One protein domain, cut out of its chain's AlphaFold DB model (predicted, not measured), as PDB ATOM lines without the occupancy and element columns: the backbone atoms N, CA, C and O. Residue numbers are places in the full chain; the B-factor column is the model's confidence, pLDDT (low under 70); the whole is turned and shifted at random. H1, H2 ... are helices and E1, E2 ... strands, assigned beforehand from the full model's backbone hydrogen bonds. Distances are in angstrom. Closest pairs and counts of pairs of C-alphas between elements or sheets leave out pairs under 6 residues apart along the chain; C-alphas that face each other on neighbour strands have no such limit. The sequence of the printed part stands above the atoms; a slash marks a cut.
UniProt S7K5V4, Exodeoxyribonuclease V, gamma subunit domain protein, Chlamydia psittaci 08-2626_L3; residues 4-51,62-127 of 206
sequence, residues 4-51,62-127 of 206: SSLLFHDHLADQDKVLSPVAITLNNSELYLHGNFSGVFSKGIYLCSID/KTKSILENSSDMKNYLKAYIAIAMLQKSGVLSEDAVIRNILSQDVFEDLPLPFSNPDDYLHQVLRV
ATOM      1  N   SER A   4     -19.402 -11.505  26.248       40.53
ATOM      2  CA  SER A   4     -19.482 -10.406  25.289       40.53
ATOM      3  C   SER A   4     -20.655 -10.613  24.328       40.53
ATOM      4  O   SER A   4     -20.901 -11.731  23.872       40.53
ATOM      5  N   SER A   5     -21.326  -9.515  23.973       43.31
ATOM      6  CA  SER A   5     -22.383  -9.420  22.956       43.31
ATOM      7  C   SER A   5     -21.980  -9.965  21.578       43.31
ATOM      8  O   SER A   5     -22.848 -10.237  20.758       43.31
ATOM      9  N   LEU A   6     -20.681 -10.181  21.338       42.97
ATOM     10  CA  LEU A   6     -20.111 -10.717  20.095       42.97
ATOM     11  C   LEU A   6     -20.476 -12.180  19.785       42.97
ATOM     12  O   LEU A   6     -20.242 -12.627  18.666       42.97
ATOM     13  N   LEU A   7     -21.016 -12.942  20.743       47.88
ATOM     14  CA  LEU A   7     -21.478 -14.319  20.492       47.88
ATOM     15  C   LEU A   7     -22.817 -14.383  19.745       47.88
ATOM     16  O   LEU A   7     -23.212 -15.447  19.273       47.88
ATOM     17  N   PHE A   8     -23.510 -13.256  19.623       51.53
ATOM     18  CA  PHE A   8     -24.840 -13.178  19.050       51.53
ATOM     19  C   PHE A   8     -24.757 -12.474  17.702       51.53
ATOM     20  O   PHE A   8     -24.110 -11.440  17.567       51.53
ATOM     21  N   HIS A   9     -25.381 -13.067  16.683       45.12
ATOM     22  CA  HIS A   9     -25.394 -12.509  15.323       45.12
ATOM     23  C   HIS A   9     -26.230 -11.221  15.231       45.12
ATOM     24  O   HIS A   9     -26.138 -10.495  14.244       45.12
ATOM     25  N   ASP A  10     -26.995 -10.921  16.282       47.47
ATOM     26  CA  ASP A  10     -27.672  -9.651  16.481       47.47
ATOM     27  C   ASP A  10     -26.753  -8.722  17.284       47.47
ATOM     28  O   ASP A  10     -26.216  -9.114  18.320       47.47
ATOM     29  N   HIS A  11     -26.566  -7.481  16.830       46.00
ATOM     30  CA  HIS A  11     -25.841  -6.446  17.573       46.00
ATOM     31  C   HIS A  11     -26.549  -6.150  18.916       46.00
ATOM     32  O   HIS A  11     -27.340  -5.219  19.032       46.00
ATOM     33  N   LEU A  12     -26.267  -6.948  19.950       49.44
ATOM     34  CA  LEU A  12     -26.899  -6.867  21.278       49.44
ATOM     35  C   LEU A  12     -26.486  -5.639  22.099       49.44
ATOM     36  O   LEU A  12     -27.039  -5.413  23.173       49.44
ATOM     37  N   ALA A  13     -25.505  -4.864  21.632       44.88
ATOM     38  CA  ALA A  13     -24.972  -3.716  22.363       44.88
ATOM     39  C   ALA A  13     -26.009  -2.592  22.594       44.88
ATOM     40  O   ALA A  13     -25.791  -1.767  23.473       44.88
ATOM     41  N   ASP A  14     -27.145  -2.611  21.882       47.00
ATOM     42  CA  ASP A  14     -28.189  -1.573  21.939       47.00
ATOM     43  C   ASP A  14     -29.505  -2.000  22.640       47.00
ATOM     44  O   ASP A  14     -30.513  -1.299  22.519       47.00
ATOM     45  N   GLN A  15     -29.566  -3.135  23.360       57.53
ATOM     46  CA  GLN A  15     -30.851  -3.660  23.886       57.53
ATOM     47  C   GLN A  15     -30.926  -3.967  25.391       57.53
ATOM     48  O   GLN A  15     -31.809  -4.718  25.810       57.53
ATOM     49  N   ASP A  16     -30.096  -3.348  26.237       59.41
ATOM     50  CA  ASP A  16     -30.441  -3.261  27.664       59.41
ATOM     51  C   ASP A  16     -31.726  -2.424  27.802       59.41
ATOM     52  O   ASP A  16     -31.748  -1.217  27.544       59.41
ATOM     53  N   LYS A  17     -32.833  -3.076  28.165       65.69
ATOM     54  CA  LYS A  17     -34.116  -2.400  28.369       65.69
ATOM     55  C   LYS A  17     -34.217  -1.978  29.825       65.69
ATOM     56  O   LYS A  17     -34.385  -2.806  30.721       65.69
ATOM     57  N   VAL A  18     -34.147  -0.671  30.047       66.75
ATOM     58  CA  VAL A  18     -34.652  -0.061  31.277       66.75
ATOM     59  C   VAL A  18     -36.164   0.032  31.119       66.75
ATOM     60  O   VAL A  18     -36.652   0.761  30.254       66.75
ATOM     61  N   LEU A  19     -36.906  -0.748  31.904       69.94
ATOM     62  CA  LEU A  19     -38.360  -0.657  31.886       69.94
ATOM     63  C   LEU A  19     -38.830   0.569  32.665       69.94
ATOM     64  O   LEU A  19     -38.361   0.838  33.774       69.94
ATOM     65  N   SER A  20     -39.826   1.262  32.109       70.62
ATOM     66  CA  SER A  20     -40.701   2.107  32.919       70.62
ATOM     67  C   SER A  20     -41.332   1.265  34.036       70.62
ATOM     68  O   SER A  20     -41.550   0.066  33.840       70.62
ATOM     69  N   PRO A  21     -41.634   1.861  35.201       79.56
ATOM     70  CA  PRO A  21     -42.144   1.116  36.346       79.56
ATOM     71  C   PRO A  21     -43.406   0.326  35.983       79.56
ATOM     72  O   PRO A  21     -44.371   0.891  35.468       79.56
ATOM     73  N   VAL A  22     -43.403  -0.978  36.253       83.06
ATOM     74  CA  VAL A  22     -44.550  -1.852  35.991       83.06
ATOM     75  C   VAL A  22     -45.473  -1.812  37.203       83.06
ATOM     76  O   VAL A  22     -45.114  -2.307  38.271       83.06
ATOM     77  N   ALA A  23     -46.654  -1.217  37.034       84.62
ATOM     78  CA  ALA A  23     -47.657  -1.100  38.087       84.62
ATOM     79  C   ALA A  23     -48.418  -2.420  38.297       84.62
ATOM     80  O   ALA A  23     -48.928  -3.026  37.348       84.62
ATOM     81  N   ILE A  24     -48.508  -2.863  39.549       86.44
ATOM     82  CA  ILE A  24     -49.237  -4.061  39.978       86.44
ATOM     83  C   ILE A  24     -50.049  -3.718  41.218       86.44
ATOM     84  O   ILE A  24     -49.540  -3.078  42.130       86.44
ATOM     85  N   THR A  25     -51.303  -4.164  41.276       84.56
ATOM     86  CA  THR A  25     -52.148  -3.932  42.451       84.56
ATOM     87  C   THR A  25     -52.126  -5.155  43.354       84.56
ATOM     88  O   THR A  25     -52.653  -6.204  43.008       84.56
ATOM     89  N   LEU A  26     -51.563  -5.020  44.550       81.25
ATOM     90  CA  LEU A  26     -51.533  -6.084  45.546       81.25
ATOM     91  C   LEU A  26     -52.248  -5.619  46.811       81.25
ATOM     92  O   LEU A  26     -51.879  -4.604  47.394       81.25
ATOM     93  N   ASN A  27     -53.271  -6.359  47.250       81.56
ATOM     94  CA  ASN A  27     -54.070  -6.026  48.439       81.56
ATOM     95  C   ASN A  27     -54.586  -4.570  48.419       81.56
ATOM     96  O   ASN A  27     -54.452  -3.841  49.402       81.56
ATOM     97  N   ASN A  28     -55.135  -4.133  47.279       81.31
ATOM     98  CA  ASN A  28     -55.620  -2.765  47.032       81.31
ATOM     99  C   ASN A  28     -54.553  -1.660  47.160       81.31
ATOM    100  O   ASN A  28     -54.897  -0.485  47.255       81.31
ATOM    101  N   SER A  29     -53.268  -2.023  47.164       83.88
ATOM    102  CA  SER A  29     -52.143  -1.089  47.134       83.88
ATOM    103  C   SER A  29     -51.408  -1.212  45.806       83.88
ATOM    104  O   SER A  29     -51.139  -2.320  45.340       83.88
ATOM    105  N   GLU A  30     -51.074  -0.081  45.197       88.06
ATOM    106  CA  GLU A  30     -50.291  -0.056  43.965       88.06
ATOM    107  C   GLU A  30     -48.802  -0.223  44.289       88.06
ATOM    108  O   GLU A  30     -48.236   0.479  45.130       88.06
ATOM    109  N   LEU A  31     -48.172  -1.196  43.641       87.44
ATOM    110  CA  LEU A  31     -46.752  -1.496  43.722       87.44
ATOM    111  C   LEU A  31     -46.123  -1.269  42.354       87.44
ATOM    112  O   LEU A  31     -46.700  -1.621  41.327       87.44
ATOM    113  N   TYR A  32     -44.903  -0.744  42.353       87.50
ATOM    114  CA  TYR A  32     -44.146  -0.505  41.133       87.50
ATOM    115  C   TYR A  32     -42.934  -1.428  41.092       87.50
ATOM    116  O   TYR A  32     -42.058  -1.371  41.957       87.50
ATOM    117  N   LEU A  33     -42.888  -2.299  40.086       86.38
ATOM    118  CA  LEU A  33     -41.730  -3.140  39.819       86.38
ATOM    119  C   LEU A  33     -40.782  -2.427  38.858       86.38
ATOM    120  O   LEU A  33     -41.187  -1.943  37.802       86.38
ATOM    121  N   HIS A  34     -39.502  -2.414  39.214       84.44
ATOM    122  CA  HIS A  34     -38.435  -1.809  38.425       84.44
ATOM    123  C   HIS A  34     -37.389  -2.865  38.084       84.44
ATOM    124  O   HIS A  34     -37.095  -3.742  38.898       84.44
ATOM    125  N   GLY A  35     -36.799  -2.766  36.897       76.50
ATOM    126  CA  GLY A  35     -35.749  -3.682  36.484       76.50
ATOM    127  C   GLY A  35     -35.007  -3.198  35.248       76.50
ATOM    128  O   GLY A  35     -35.580  -2.538  34.380       76.50
ATOM    129  N   ASN A  36     -33.730  -3.570  35.191       81.69
ATOM    130  CA  ASN A  36     -32.908  -3.480  33.994       81.69
ATOM    131  C   ASN A  36     -32.748  -4.895  33.445       81.69
ATOM    132  O   ASN A  36     -32.322  -5.792  34.180       81.69
ATOM    133  N   PHE A  37     -33.093  -5.087  32.176       82.75
ATOM    134  CA  PHE A  37     -33.091  -6.400  31.540       82.75
ATOM    135  C   PHE A  37     -32.075  -6.435  30.411       82.75
ATOM    136  O   PHE A  37     -32.190  -5.684  29.443       82.75
ATOM    137  N   SER A  38     -31.104  -7.334  30.542       79.00
ATOM    138  CA  SER A  38     -30.097  -7.599  29.519       79.00
ATOM    139  C   SER A  38     -30.496  -8.782  28.647       79.00
ATOM    140  O   SER A  38     -31.207  -9.682  29.093       79.00
ATOM    141  N   GLY A  39     -30.009  -8.793  27.404       78.94
ATOM    142  CA  GLY A  39     -30.274  -9.882  26.459       78.94
ATOM    143  C   GLY A  39     -31.717  -9.930  25.953       78.94
ATOM    144  O   GLY A  39     -32.178 -10.994  25.546       78.94
ATOM    145  N   VAL A  40     -32.439  -8.807  25.987       84.81
ATOM    146  CA  VAL A  40     -33.763  -8.689  25.362       84.81
ATOM    147  C   VAL A  40     -33.592  -8.608  23.845       84.81
ATOM    148  O   VAL A  40     -32.684  -7.941  23.355       84.81
ATOM    149  N   PHE A  41     -34.458  -9.291  23.102       85.19
ATOM    150  CA  PHE A  41     -34.513  -9.241  21.644       85.19
ATOM    151  C   PHE A  41     -35.967  -9.245  21.159       85.19
ATOM    152  O   PHE A  41     -36.904  -9.378  21.942       85.19
ATOM    153  N   SER A  42     -36.180  -9.117  19.848       82.50
ATOM    154  CA  SER A  42     -37.512  -8.888  19.262       82.50
ATOM    155  C   SER A  42     -38.558  -9.973  19.542       82.50
ATOM    156  O   SER A  42     -39.747  -9.697  19.416       82.50
ATOM    157  N   LYS A  43     -38.147 -11.193  19.908       87.56
ATOM    158  CA  LYS A  43     -39.058 -12.311  20.206       87.56
ATOM    159  C   LYS A  43     -38.937 -12.827  21.639       87.56
ATOM    160  O   LYS A  43     -39.479 -13.890  21.931       87.56
ATOM    161  N   GLY A  44     -38.209 -12.140  22.521       89.75
ATOM    162  CA  GLY A  44     -38.003 -12.664  23.865       89.75
ATOM    163  C   GLY A  44     -36.763 -12.180  24.588       89.75
ATOM    164  O   GLY A  44     -36.290 -11.063  24.389       89.75
ATOM    165  N   ILE A  45     -36.239 -13.056  25.440       89.69
ATOM    166  CA  ILE A  45     -34.994 -12.834  26.178       89.69
ATOM    167  C   ILE A  45     -34.038 -14.013  26.006       89.69
ATOM    168  O   ILE A  45     -34.460 -15.168  25.908       89.69
ATOM    169  N   TYR A  46     -32.742 -13.725  25.984       86.44
ATOM    170  CA  TYR A  46     -31.696 -14.738  25.985       86.44
ATOM    171  C   TYR A  46     -31.336 -15.154  27.410       86.44
ATOM    172  O   TYR A  46     -31.090 -14.321  28.281       86.44
ATOM    173  N   LEU A  47     -31.222 -16.462  27.617       85.94
ATOM    174  CA  LEU A  47     -30.607 -17.061  28.792       85.94
ATOM    175  C   LEU A  47     -29.357 -17.817  28.338       85.94
ATOM    176  O   LEU A  47     -29.405 -18.568  27.373       85.94
ATOM    177  N   CYS A  48     -28.220 -17.610  28.998       78.38
ATOM    178  CA  CYS A  48     -26.977 -18.297  28.643       78.38
ATOM    179  C   CYS A  48     -26.669 -19.386  29.663       78.38
ATOM    180  O   CYS A  48     -26.373 -19.075  30.816       78.38
ATOM    181  N   SER A  49     -26.657 -20.637  29.208       73.81
ATOM    182  CA  SER A  49     -26.271 -21.805  30.009       73.81
ATOM    183  C   SER A  49     -25.052 -22.517  29.413       73.81
ATOM    184  O   SER A  49     -24.898 -23.729  29.552       73.81
ATOM    185  N   ILE A  50     -24.190 -21.767  28.715       69.69
ATOM    186  CA  ILE A  50     -22.968 -22.292  28.099       69.69
ATOM    187  C   ILE A  50     -22.051 -22.809  29.208       69.69
ATOM    188  O   ILE A  50     -21.565 -22.031  30.028       69.69
ATOM    189  N   ASP A  51     -21.787 -24.113  29.206       62.50
ATOM    190  CA  ASP A  51     -20.760 -24.714  30.050       62.50
ATOM    191  C   ASP A  51     -19.402 -24.606  29.329       62.50
ATOM    192  O   ASP A  51     -19.160 -25.337  28.365       62.50
ATOM    193  N   LYS A  62     -32.335 -33.206  28.166       41.06
ATOM    194  CA  LYS A  62     -33.795 -33.118  28.116       41.06
ATOM    195  C   LYS A  62     -34.240 -32.233  29.280       41.06
ATOM    196  O   LYS A  62     -34.289 -32.691  30.413       41.06
ATOM    197  N   THR A  63     -34.608 -30.998  28.980       47.16
ATOM    198  CA  THR A  63     -35.102 -29.928  29.870       47.16
ATOM    199  C   THR A  63     -36.444 -30.218  30.560       47.16
ATOM    200  O   THR A  63     -37.048 -29.325  31.138       47.16
ATOM    201  N   LYS A  64     -36.936 -31.466  30.527       43.44
ATOM    202  CA  LYS A  64     -38.217 -31.852  31.146       43.44
ATOM    203  C   LYS A  64     -38.132 -32.122  32.650       43.44
ATOM    204  O   LYS A  64     -39.166 -32.263  33.289       43.44
ATOM    205  N   SER A  65     -36.934 -32.229  33.217       45.75
ATOM    206  CA  SER A  65     -36.754 -32.358  34.664       45.75
ATOM    207  C   SER A  65     -36.400 -31.006  35.261       45.75
ATOM    208  O   SER A  65     -35.518 -30.327  34.732       45.75
ATOM    209  N   ILE A  66     -37.048 -30.657  36.377       49.56
ATOM    210  CA  ILE A  66     -36.655 -29.544  37.248       49.56
ATOM    211  C   ILE A  66     -35.124 -29.549  37.383       49.56
ATOM    212  O   ILE A  66     -34.516 -30.593  37.640       49.56
ATOM    213  N   LEU A  67     -34.519 -28.396  37.108       56.66
ATOM    214  CA  LEU A  67     -33.084 -28.228  36.891       56.66
ATOM    215  C   LEU A  67     -32.272 -28.715  38.098       56.66
ATOM    216  O   LEU A  67     -32.643 -28.516  39.251       56.66
ATOM    217  N   GLU A  68     -31.137 -29.356  37.820       53.12
ATOM    218  CA  GLU A  68     -30.374 -30.121  38.814       53.12
ATOM    219  C   GLU A  68     -29.592 -29.251  39.817       53.12
ATOM    220  O   GLU A  68     -29.097 -29.784  40.809       53.12
ATOM    221  N   ASN A  69     -29.452 -27.937  39.589       61.44
ATOM    222  CA  ASN A  69     -28.657 -27.057  40.450       61.44
ATOM    223  C   ASN A  69     -29.398 -25.756  40.844       61.44
ATOM    224  O   ASN A  69     -30.264 -25.243  40.133       61.44
ATOM    225  N   SER A  70     -29.049 -25.209  42.015       62.38
ATOM    226  CA  SER A  70     -29.694 -24.016  42.592       62.38
ATOM    227  C   SER A  70     -29.418 -22.727  41.815       62.38
ATOM    228  O   SER A  70     -30.237 -21.809  41.842       62.38
ATOM    229  N   SER A  71     -28.271 -22.640  41.135       68.25
ATOM    230  CA  SER A  71     -27.888 -21.478  40.330       68.25
ATOM    231  C   SER A  71     -28.804 -21.328  39.118       68.25
ATOM    232  O   SER A  71     -29.322 -20.239  38.867       68.25
ATOM    233  N   ASP A  72     -29.055 -22.430  38.419       74.75
ATOM    234  CA  ASP A  72     -29.925 -22.498  37.255       74.75
ATOM    235  C   ASP A  72     -31.340 -22.129  37.681       74.75
ATOM    236  O   ASP A  72     -31.865 -21.137  37.193       74.75
ATOM    237  N   MET A  73     -31.917 -22.776  38.698       76.44
ATOM    238  CA  MET A  73     -33.263 -22.425  39.184       76.44
ATOM    239  C   MET A  73     -33.417 -20.925  39.487       76.44
ATOM    240  O   MET A  73     -34.422 -20.306  39.135       76.44
ATOM    241  N   LYS A  74     -32.388 -20.297  40.066       81.00
ATOM    242  CA  LYS A  74     -32.381 -18.854  40.337       81.00
ATOM    243  C   LYS A  74     -32.340 -18.014  39.058       81.00
ATOM    244  O   LYS A  74     -33.008 -16.985  38.988       81.00
ATOM    245  N   ASN A  75     -31.550 -18.420  38.068       83.25
ATOM    246  CA  ASN A  75     -31.448 -17.739  36.779       83.25
ATOM    247  C   ASN A  75     -32.736 -17.878  35.958       83.25
ATOM    248  O   ASN A  75     -33.192 -16.894  35.381       83.25
ATOM    249  N   TYR A  76     -33.360 -19.054  35.975       85.19
ATOM    250  CA  TYR A  76     -34.638 -19.297  35.310       85.19
ATOM    251  C   TYR A  76     -35.762 -18.483  35.950       85.19
ATOM    252  O   TYR A  76     -36.472 -17.784  35.238       85.19
ATOM    253  N   LEU A  77     -35.872 -18.467  37.285       89.19
ATOM    254  CA  LEU A  77     -36.871 -17.639  37.967       89.19
ATOM    255  C   LEU A  77     -36.713 -16.151  37.622       89.19
ATOM    256  O   LEU A  77     -37.696 -15.469  37.340       89.19
ATOM    257  N   LYS A  78     -35.472 -15.645  37.584       89.62
ATOM    258  CA  LYS A  78     -35.202 -14.273  37.129       89.62
ATOM    259  C   LYS A  78     -35.671 -14.046  35.694       89.62
ATOM    260  O   LYS A  78     -36.265 -13.008  35.425       89.62
ATOM    261  N   ALA A  79     -35.409 -14.991  34.795       90.38
ATOM    262  CA  ALA A  79     -35.821 -14.906  33.401       90.38
ATOM    263  C   ALA A  79     -37.355 -14.939  33.252       90.38
ATOM    264  O   ALA A  79     -37.908 -14.130  32.511       90.38
ATOM    265  N   TYR A  80     -38.059 -15.785  34.012       93.19
ATOM    266  CA  TYR A  80     -39.526 -15.827  34.020       93.19
ATOM    267  C   TYR A  80     -40.151 -14.528  34.538       93.19
ATOM    268  O   TYR A  80     -41.081 -14.005  33.930       93.19
ATOM    269  N   ILE A  81     -39.614 -13.957  35.620       93.75
ATOM    270  CA  ILE A  81     -40.077 -12.657  36.126       93.75
ATOM    271  C   ILE A  81     -39.792 -11.556  35.096       93.75
ATOM    272  O   ILE A  81     -40.656 -10.722  34.828       93.75
ATOM    273  N   ALA A  82     -38.602 -11.566  34.489       91.88
ATOM    274  CA  ALA A  82     -38.207 -10.587  33.483       91.88
ATOM    275  C   ALA A  82     -39.133 -10.598  32.266       91.88
ATOM    276  O   ALA A  82     -39.634  -9.544  31.872       91.88
ATOM    277  N   ILE A  83     -39.388 -11.774  31.687       92.81
ATOM    278  CA  ILE A  83     -40.243 -11.871  30.506       92.81
ATOM    279  C   ILE A  83     -41.690 -11.487  30.834       92.81
ATOM    280  O   ILE A  83     -42.284 -10.735  30.067       92.81
ATOM    281  N   ALA A  84     -42.213 -11.852  32.013       94.19
ATOM    282  CA  ALA A  84     -43.537 -11.412  32.455       94.19
ATOM    283  C   ALA A  84     -43.628  -9.880  32.597       94.19
ATOM    284  O   ALA A  84     -44.596  -9.270  32.145       94.19
ATOM    285  N   MET A  85     -42.607  -9.234  33.175       93.44
ATOM    286  CA  MET A  85     -42.556  -7.770  33.277       93.44
ATOM    287  C   MET A  85     -42.498  -7.098  31.901       93.44
ATOM    288  O   MET A  85     -43.222  -6.131  31.673       93.44
ATOM    289  N   LEU A  86     -41.678  -7.620  30.984       91.56
ATOM    290  CA  LEU A  86     -41.525  -7.101  29.620       91.56
ATOM    291  C   LEU A  86     -42.802  -7.275  28.778       91.56
ATOM    292  O   LEU A  86     -43.137  -6.398  27.978       91.56
ATOM    293  N   GLN A  87     -43.519  -8.387  28.961       92.94
ATOM    294  CA  GLN A  87     -44.818  -8.632  28.329       92.94
ATOM    295  C   GLN A  87     -45.887  -7.696  28.890       92.94
ATOM    296  O   GLN A  87     -46.569  -7.011  28.131       92.94
ATOM    297  N   LYS A  88     -45.980  -7.578  30.220       91.62
ATOM    298  CA  LYS A  88     -46.933  -6.673  30.877       91.62
ATOM    299  C   LYS A  88     -46.695  -5.203  30.516       91.62
ATOM    300  O   LYS A  88     -47.650  -4.439  30.415       91.62
ATOM    301  N   SER A  89     -45.445  -4.794  30.299       88.69
ATOM    302  CA  SER A  89     -45.115  -3.434  29.858       88.69
ATOM    303  C   SER A  89     -45.334  -3.196  28.357       88.69
ATOM    304  O   SER A  89     -45.029  -2.106  27.876       88.69
ATOM    305  N   GLY A  90     -45.780  -4.203  27.596       87.69
ATOM    306  CA  GLY A  90     -45.971  -4.120  26.145       87.69
ATOM    307  C   GLY A  90     -44.674  -4.022  25.334       87.69
ATOM    308  O   GLY A  90     -44.714  -3.671  24.159       87.69
ATOM    309  N   VAL A  91     -43.518  -4.304  25.946       88.12
ATOM    310  CA  VAL A  91     -42.218  -4.298  25.249       88.12
ATOM    311  C   VAL A  91     -42.029  -5.583  24.448       88.12
ATOM    312  O   VAL A  91     -41.429  -5.553  23.375       88.12
ATOM    313  N   LEU A  92     -42.549  -6.700  24.959       90.19
ATOM    314  CA  LEU A  92     -42.574  -7.998  24.290       90.19
ATOM    315  C   LEU A  92     -44.015  -8.459  24.055       90.19
ATOM    316  O   LEU A  92     -44.916  -8.111  24.816       90.19
ATOM    317  N   SER A  93     -44.222  -9.262  23.010       90.31
ATOM    318  CA  SER A  93     -45.511  -9.896  22.722       90.31
ATOM    319  C   SER A  93     -45.809 -11.056  23.678       90.31
ATOM    320  O   SER A  93     -44.907 -11.627  24.290       90.31
ATOM    321  N   GLU A  94     -47.072 -11.473  23.742       88.75
ATOM    322  CA  GLU A  94     -47.507 -12.636  24.535       88.75
ATOM    323  C   GLU A  94     -46.826 -13.943  24.090       88.75
ATOM    324  O   GLU A  94     -46.485 -14.772  24.927       88.75
ATOM    325  N   ASP A  95     -46.496 -14.069  22.800       90.25
ATOM    326  CA  ASP A  95     -45.766 -15.221  22.241       90.25
ATOM    327  C   ASP A  95     -44.244 -15.192  22.494       90.25
ATOM    328  O   ASP A  95     -43.489 -15.966  21.898       90.25
ATOM    329  N   ALA A  96     -43.752 -14.253  23.307       91.06
ATOM    330  CA  ALA A  96     -42.327 -14.130  23.575       91.06
ATOM    331  C   ALA A  96     -41.776 -15.359  24.315       91.06
ATOM    332  O   ALA A  96     -42.417 -15.921  25.199       91.06
ATOM    333  N   VAL A  97     -40.546 -15.747  23.978       91.31
ATOM    334  CA  VAL A  97     -39.895 -16.951  24.511       91.31
ATOM    335  C   VAL A  97     -38.632 -16.620  25.294       91.31
ATOM    336  O   VAL A  97     -37.987 -15.592  25.085       91.31
ATOM    337  N   ILE A  98     -38.226 -17.528  26.176       90.75
ATOM    338  CA  ILE A  98     -36.874 -17.501  26.730       90.75
ATOM    339  C   ILE A  98     -36.020 -18.433  25.883       90.75
ATOM    340  O   ILE A  98     -36.223 -19.644  25.897       90.75
ATOM    341  N   ARG A  99     -35.048 -17.877  25.160       87.69
ATOM    342  CA  ARG A  99     -34.112 -18.660  24.354       87.69
ATOM    343  C   ARG A  99     -32.882 -19.008  25.175       87.69
ATOM    344  O   ARG A  99     -32.043 -18.145  25.435       87.69
ATOM    345  N   ASN A 100     -32.768 -20.269  25.573       86.56
ATOM    346  CA  ASN A 100     -31.619 -20.786  26.300       86.56
ATOM    347  C   ASN A 100     -30.517 -21.219  25.333       86.56
ATOM    348  O   ASN A 100     -30.698 -22.110  24.504       86.56
ATOM    349  N   ILE A 101     -29.362 -20.577  25.443       83.19
ATOM    350  CA  ILE A 101     -28.200 -20.783  24.590       83.19
ATOM    351  C   ILE A 101     -27.286 -21.793  25.271       83.19
ATOM    352  O   ILE A 101     -26.734 -21.527  26.343       83.19
ATOM    353  N   LEU A 102     -27.134 -22.949  24.634       78.44
ATOM    354  CA  LEU A 102     -26.321 -24.061  25.121       78.44
ATOM    355  C   LEU A 102     -24.929 -24.053  24.472       78.44
ATOM    356  O   LEU A 102     -23.943 -24.430  25.103       78.44
ATOM    357  N   SER A 103     -24.837 -23.614  23.215       74.25
ATOM    358  CA  SER A 103     -23.583 -23.379  22.491       74.25
ATOM    359  C   SER A 103     -23.809 -22.434  21.302       74.25
ATOM    360  O   SER A 103     -24.921 -21.948  21.111       74.25
ATOM    361  N   GLN A 104     -22.766 -22.182  20.499       69.69
ATOM    362  CA  GLN A 104     -22.795 -21.245  19.364       69.69
ATOM    363  C   GLN A 104     -23.972 -21.469  18.397       69.69
ATOM    364  O   GLN A 104     -24.586 -20.499  17.971       69.69
ATOM    365  N   ASP A 105     -24.329 -22.728  18.122       74.38
ATOM    366  CA  ASP A 105     -25.407 -23.087  17.183       74.38
ATOM    367  C   ASP A 105     -26.509 -23.942  17.829       74.38
ATOM    368  O   ASP A 105     -27.376 -24.483  17.141       74.38
ATOM    369  N   VAL A 106     -26.467 -24.127  19.152       78.75
ATOM    370  CA  VAL A 106     -27.433 -24.962  19.873       78.75
ATOM    371  C   VAL A 106     -28.167 -24.108  20.887       78.75
ATOM    372  O   VAL A 106     -27.581 -23.604  21.847       78.75
ATOM    373  N   PHE A 107     -29.472 -24.005  20.685       83.19
ATOM    374  CA  PHE A 107     -30.379 -23.334  21.594       83.19
ATOM    375  C   PHE A 107     -31.676 -24.122  21.733       83.19
ATOM    376  O   PHE A 107     -32.023 -24.950  20.888       83.19
ATOM    377  N   GLU A 108     -32.388 -23.842  22.810       86.44
ATOM    378  CA  GLU A 108     -33.738 -24.325  23.059       86.44
ATOM    379  C   GLU A 108     -34.607 -23.142  23.487       86.44
ATOM    380  O   GLU A 108     -34.148 -22.252  24.203       86.44
ATOM    381  N   ASP A 109     -35.858 -23.129  23.043       86.81
ATOM    382  CA  ASP A 109     -36.838 -22.170  23.537       86.81
ATOM    383  C   ASP A 109     -37.552 -22.820  24.728       86.81
ATOM    384  O   ASP A 109     -38.104 -23.920  24.628       86.81
ATOM    385  N   LEU A 110     -37.466 -22.171  25.887       85.75
ATOM    386  CA  LEU A 110     -38.002 -22.687  27.137       85.75
ATOM    387  C   LEU A 110     -39.500 -22.384  27.241       85.75
ATOM    388  O   LEU A 110     -39.919 -21.268  26.914       85.75
ATOM    389  N   PRO A 111     -40.303 -23.329  27.760       85.12
ATOM    390  CA  PRO A 111     -41.698 -23.057  28.062       85.12
ATOM    391  C   PRO A 111     -41.805 -22.039  29.201       85.12
ATOM    392  O   PRO A 111     -41.020 -22.059  30.158       85.12
ATOM    393  N   LEU A 112     -42.803 -21.162  29.104       89.94
ATOM    394  CA  LEU A 112     -43.166 -20.260  30.188       89.94
ATOM    395  C   LEU A 112     -44.085 -20.982  31.180       89.94
ATOM    396  O   LEU A 112     -44.997 -21.694  30.754       89.94
ATOM    397  N   PRO A 113     -43.907 -20.783  32.497       89.94
ATOM    398  CA  PRO A 113     -44.770 -21.375  33.515       89.94
ATOM    399  C   PRO A 113     -46.100 -20.621  33.666       89.94
ATOM    400  O   PRO A 113     -46.802 -20.793  34.658       89.94
ATOM    401  N   PHE A 114     -46.451 -19.757  32.715       91.62
ATOM    402  CA  PHE A 114     -47.650 -18.937  32.759       91.62
ATOM    403  C   PHE A 114     -48.150 -18.618  31.350       91.62
ATOM    404  O   PHE A 114     -47.380 -18.610  30.392       91.62
ATOM    405  N   SER A 115     -49.444 -18.319  31.251       90.38
ATOM    406  CA  SER A 115     -50.075 -17.798  30.029       90.38
ATOM    407  C   SER A 115     -50.461 -16.324  30.159       90.38
ATOM    408  O   SER A 115     -50.532 -15.627  29.157       90.38
ATOM    409  N   ASN A 116     -50.686 -15.841  31.385       92.31
ATOM    410  CA  ASN A 116     -50.990 -14.443  31.673       92.31
ATOM    411  C   ASN A 116     -49.850 -13.831  32.515       92.31
ATOM    412  O   ASN A 116     -49.605 -14.306  33.631       92.31
ATOM    413  N   PRO A 117     -49.144 -12.800  32.011       93.06
ATOM    414  CA  PRO A 117     -48.028 -12.186  32.729       93.06
ATOM    415  C   PRO A 117     -48.470 -11.458  34.003       93.06
ATOM    416  O   PRO A 117     -47.715 -11.411  34.974       93.06
ATOM    417  N   ASP A 118     -49.685 -10.906  34.034       92.19
ATOM    418  CA  ASP A 118     -50.209 -10.213  35.207       92.19
ATOM    419  C   ASP A 118     -50.476 -11.189  36.355       92.19
ATOM    420  O   ASP A 118     -49.978 -10.991  37.465       92.19
ATOM    421  N   ASP A 119     -51.178 -12.288  36.074       92.50
ATOM    422  CA  ASP A 119     -51.458 -13.334  37.065       92.50
ATOM    423  C   ASP A 119     -50.158 -13.930  37.627       92.50
ATOM    424  O   ASP A 119     -50.030 -14.138  38.837       92.50
ATOM    425  N   TYR A 120     -49.159 -14.145  36.763       94.50
ATOM    426  CA  TYR A 120     -47.854 -14.650  37.182       94.50
ATOM    427  C   TYR A 120     -47.133 -13.690  38.128       94.50
ATOM    428  O   TYR A 120     -46.628 -14.111  39.169       94.50
ATOM    429  N   LEU A 121     -47.106 -12.390  37.821       93.94
ATOM    430  CA  LEU A 121     -46.447 -11.410  38.686       93.94
ATOM    431  C   LEU A 121     -47.173 -11.251  40.030       93.94
ATOM    432  O   LEU A 121     -46.513 -11.116  41.063       93.94
ATOM    433  N   HIS A 122     -48.506 -11.348  40.056       93.38
ATOM    434  CA  HIS A 122     -49.251 -11.426  41.314       93.38
ATOM    435  C   HIS A 122     -48.859 -12.666  42.124       93.38
ATOM    436  O   HIS A 122     -48.655 -12.563  43.336       93.38
ATOM    437  N   GLN A 123     -48.702 -13.821  41.475       93.19
ATOM    438  CA  GLN A 123     -48.259 -15.043  42.141       93.19
ATOM    439  C   GLN A 123     -46.836 -14.907  42.702       93.19
ATOM    440  O   GLN A 123     -46.598 -15.271  43.853       93.19
ATOM    441  N   VAL A 124     -45.908 -14.311  41.948       93.69
ATOM    442  CA  VAL A 124     -44.543 -14.007  42.417       93.69
ATOM    443  C   VAL A 124     -44.580 -13.151  43.683       93.69
ATOM    444  O   VAL A 124     -43.886 -13.450  44.656       93.69
ATOM    445  N   LEU A 125     -45.416 -12.110  43.705       92.69
ATOM    446  CA  LEU A 125     -45.556 -11.235  44.868       92.69
ATOM    447  C   LEU A 125     -46.184 -11.945  46.071       92.69
ATOM    448  O   LEU A 125     -45.729 -11.736  47.196       92.69
ATOM    449  N   ARG A 126     -47.183 -12.807  45.851       91.25
ATOM    450  CA  ARG A 126     -47.779 -13.637  46.911       91.25
ATOM    451  C   ARG A 126     -46.750 -14.576  47.528       91.25
ATOM    452  O   ARG A 126     -46.617 -14.603  48.748       91.25
ATOM    453  N   VAL A 127     -45.970 -15.276  46.702       91.56
ATOM    454  CA  VAL A 127     -44.894 -16.160  47.179       91.56
ATOM    455  C   VAL A 127     -43.834 -15.365  47.937       91.56
ATOM    456  O   VAL A 127     -43.391 -15.794  49.000       91.56
TER     457      VAL A 127
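AT A GLANCE: This is residues 4 to 51 and 62 to 127 of the 206 residues of the protein "Exodeoxyribonuclease V, gamma subunit domain protein" of Chlamydia psittaci 08-2626_L3 (UniProt S7K5V4). One long helix, H1, lies along one face of a small three-stranded sheet, E3, E4 and E5, making two layers. Beyond the sheet, the shorter helix H2 packs on the second half of H1, and the hairpin of E1 and E2 has its first strand beside H2, its turn at one end of the longest axis and the turn between E4 and E5 at the other. The printed part has 114 residues with two named helices and five named strands, in the order E1 E2 E3 H1 E4 E5 H2; the larger sheet runs E3 E4 E5 and is mixed, the hairpin is antiparallel, and the class is mixed, helices and strands. The whole is compact, with a radius of gyration of the C-alphas of 14.6 A and spans of 47 by 34 by 23 A.

IN THESE COORDINATES: Residues 4 to 21 hold no named element. E1 is residues 22 to 26, beginning at C-alpha 22 (-44.550, -1.852, 35.991), and E2 is residues 29 to 33. E3 is residues 44 to 48. After the cut, H1 is residues 70 to 88, 27.1 A from its first C-alpha at (-29.694, -24.016, 42.592) to its last. E4 is residues 97 to 103, 17.6 A long, and E5 is residues 106 to 110. H2 is residues 117 to 127, 15.3 A long, ending at C-alpha 127 (-44.894, -16.160, 47.179).

HOW THE PARTS SIT: E3 and E4 are parallel at 28 degrees, with N 47 and O 99 at 2.9 A. E4 and E5 form an antiparallel hairpin at 153 degrees, with N 100 and O 108 at 2.8 A. H1 is on this sheet at a height of 9.6 A, over E3 and E4, and runs along the strands, at 14 degrees to E3 on the local plane; the closest C-alphas of H1 and E3 are those of Ile 83 and Ile 45, 6.9 A apart. H2 is not on this sheet. H1, with residues 81 to 88 alone, touches H2 at a steep tilt of 45 degrees, opposite ways; the closest C-alphas, of Ala 84 and Pro 117, are 4.6 A apart. E1 and E2 form a hairpin, antiparallel at 146 degrees, with N 24 and O 31 at 2.8 A. The closest C-alphas of E1 and H2, of Leu 26 and His 122, are 7.2 A apart, while E2 and H2 are apart. In H1 and H2 every O i to N i+4 pair is within hydrogen-bond range.

THE WHOLE: The C-alphas of Asn 28 and Asp 105, the two farthest apart, are 47.1 A apart. Residues 52 to 61 are not printed, and C-alphas 51 and 62 are 15.6 A apart across the cut. Of the links printed whole, none is long. The mean pLDDT of the printed part is 78.2; residues 4 to 19, 50 to 51, 62 to 71 and 104 are under 70.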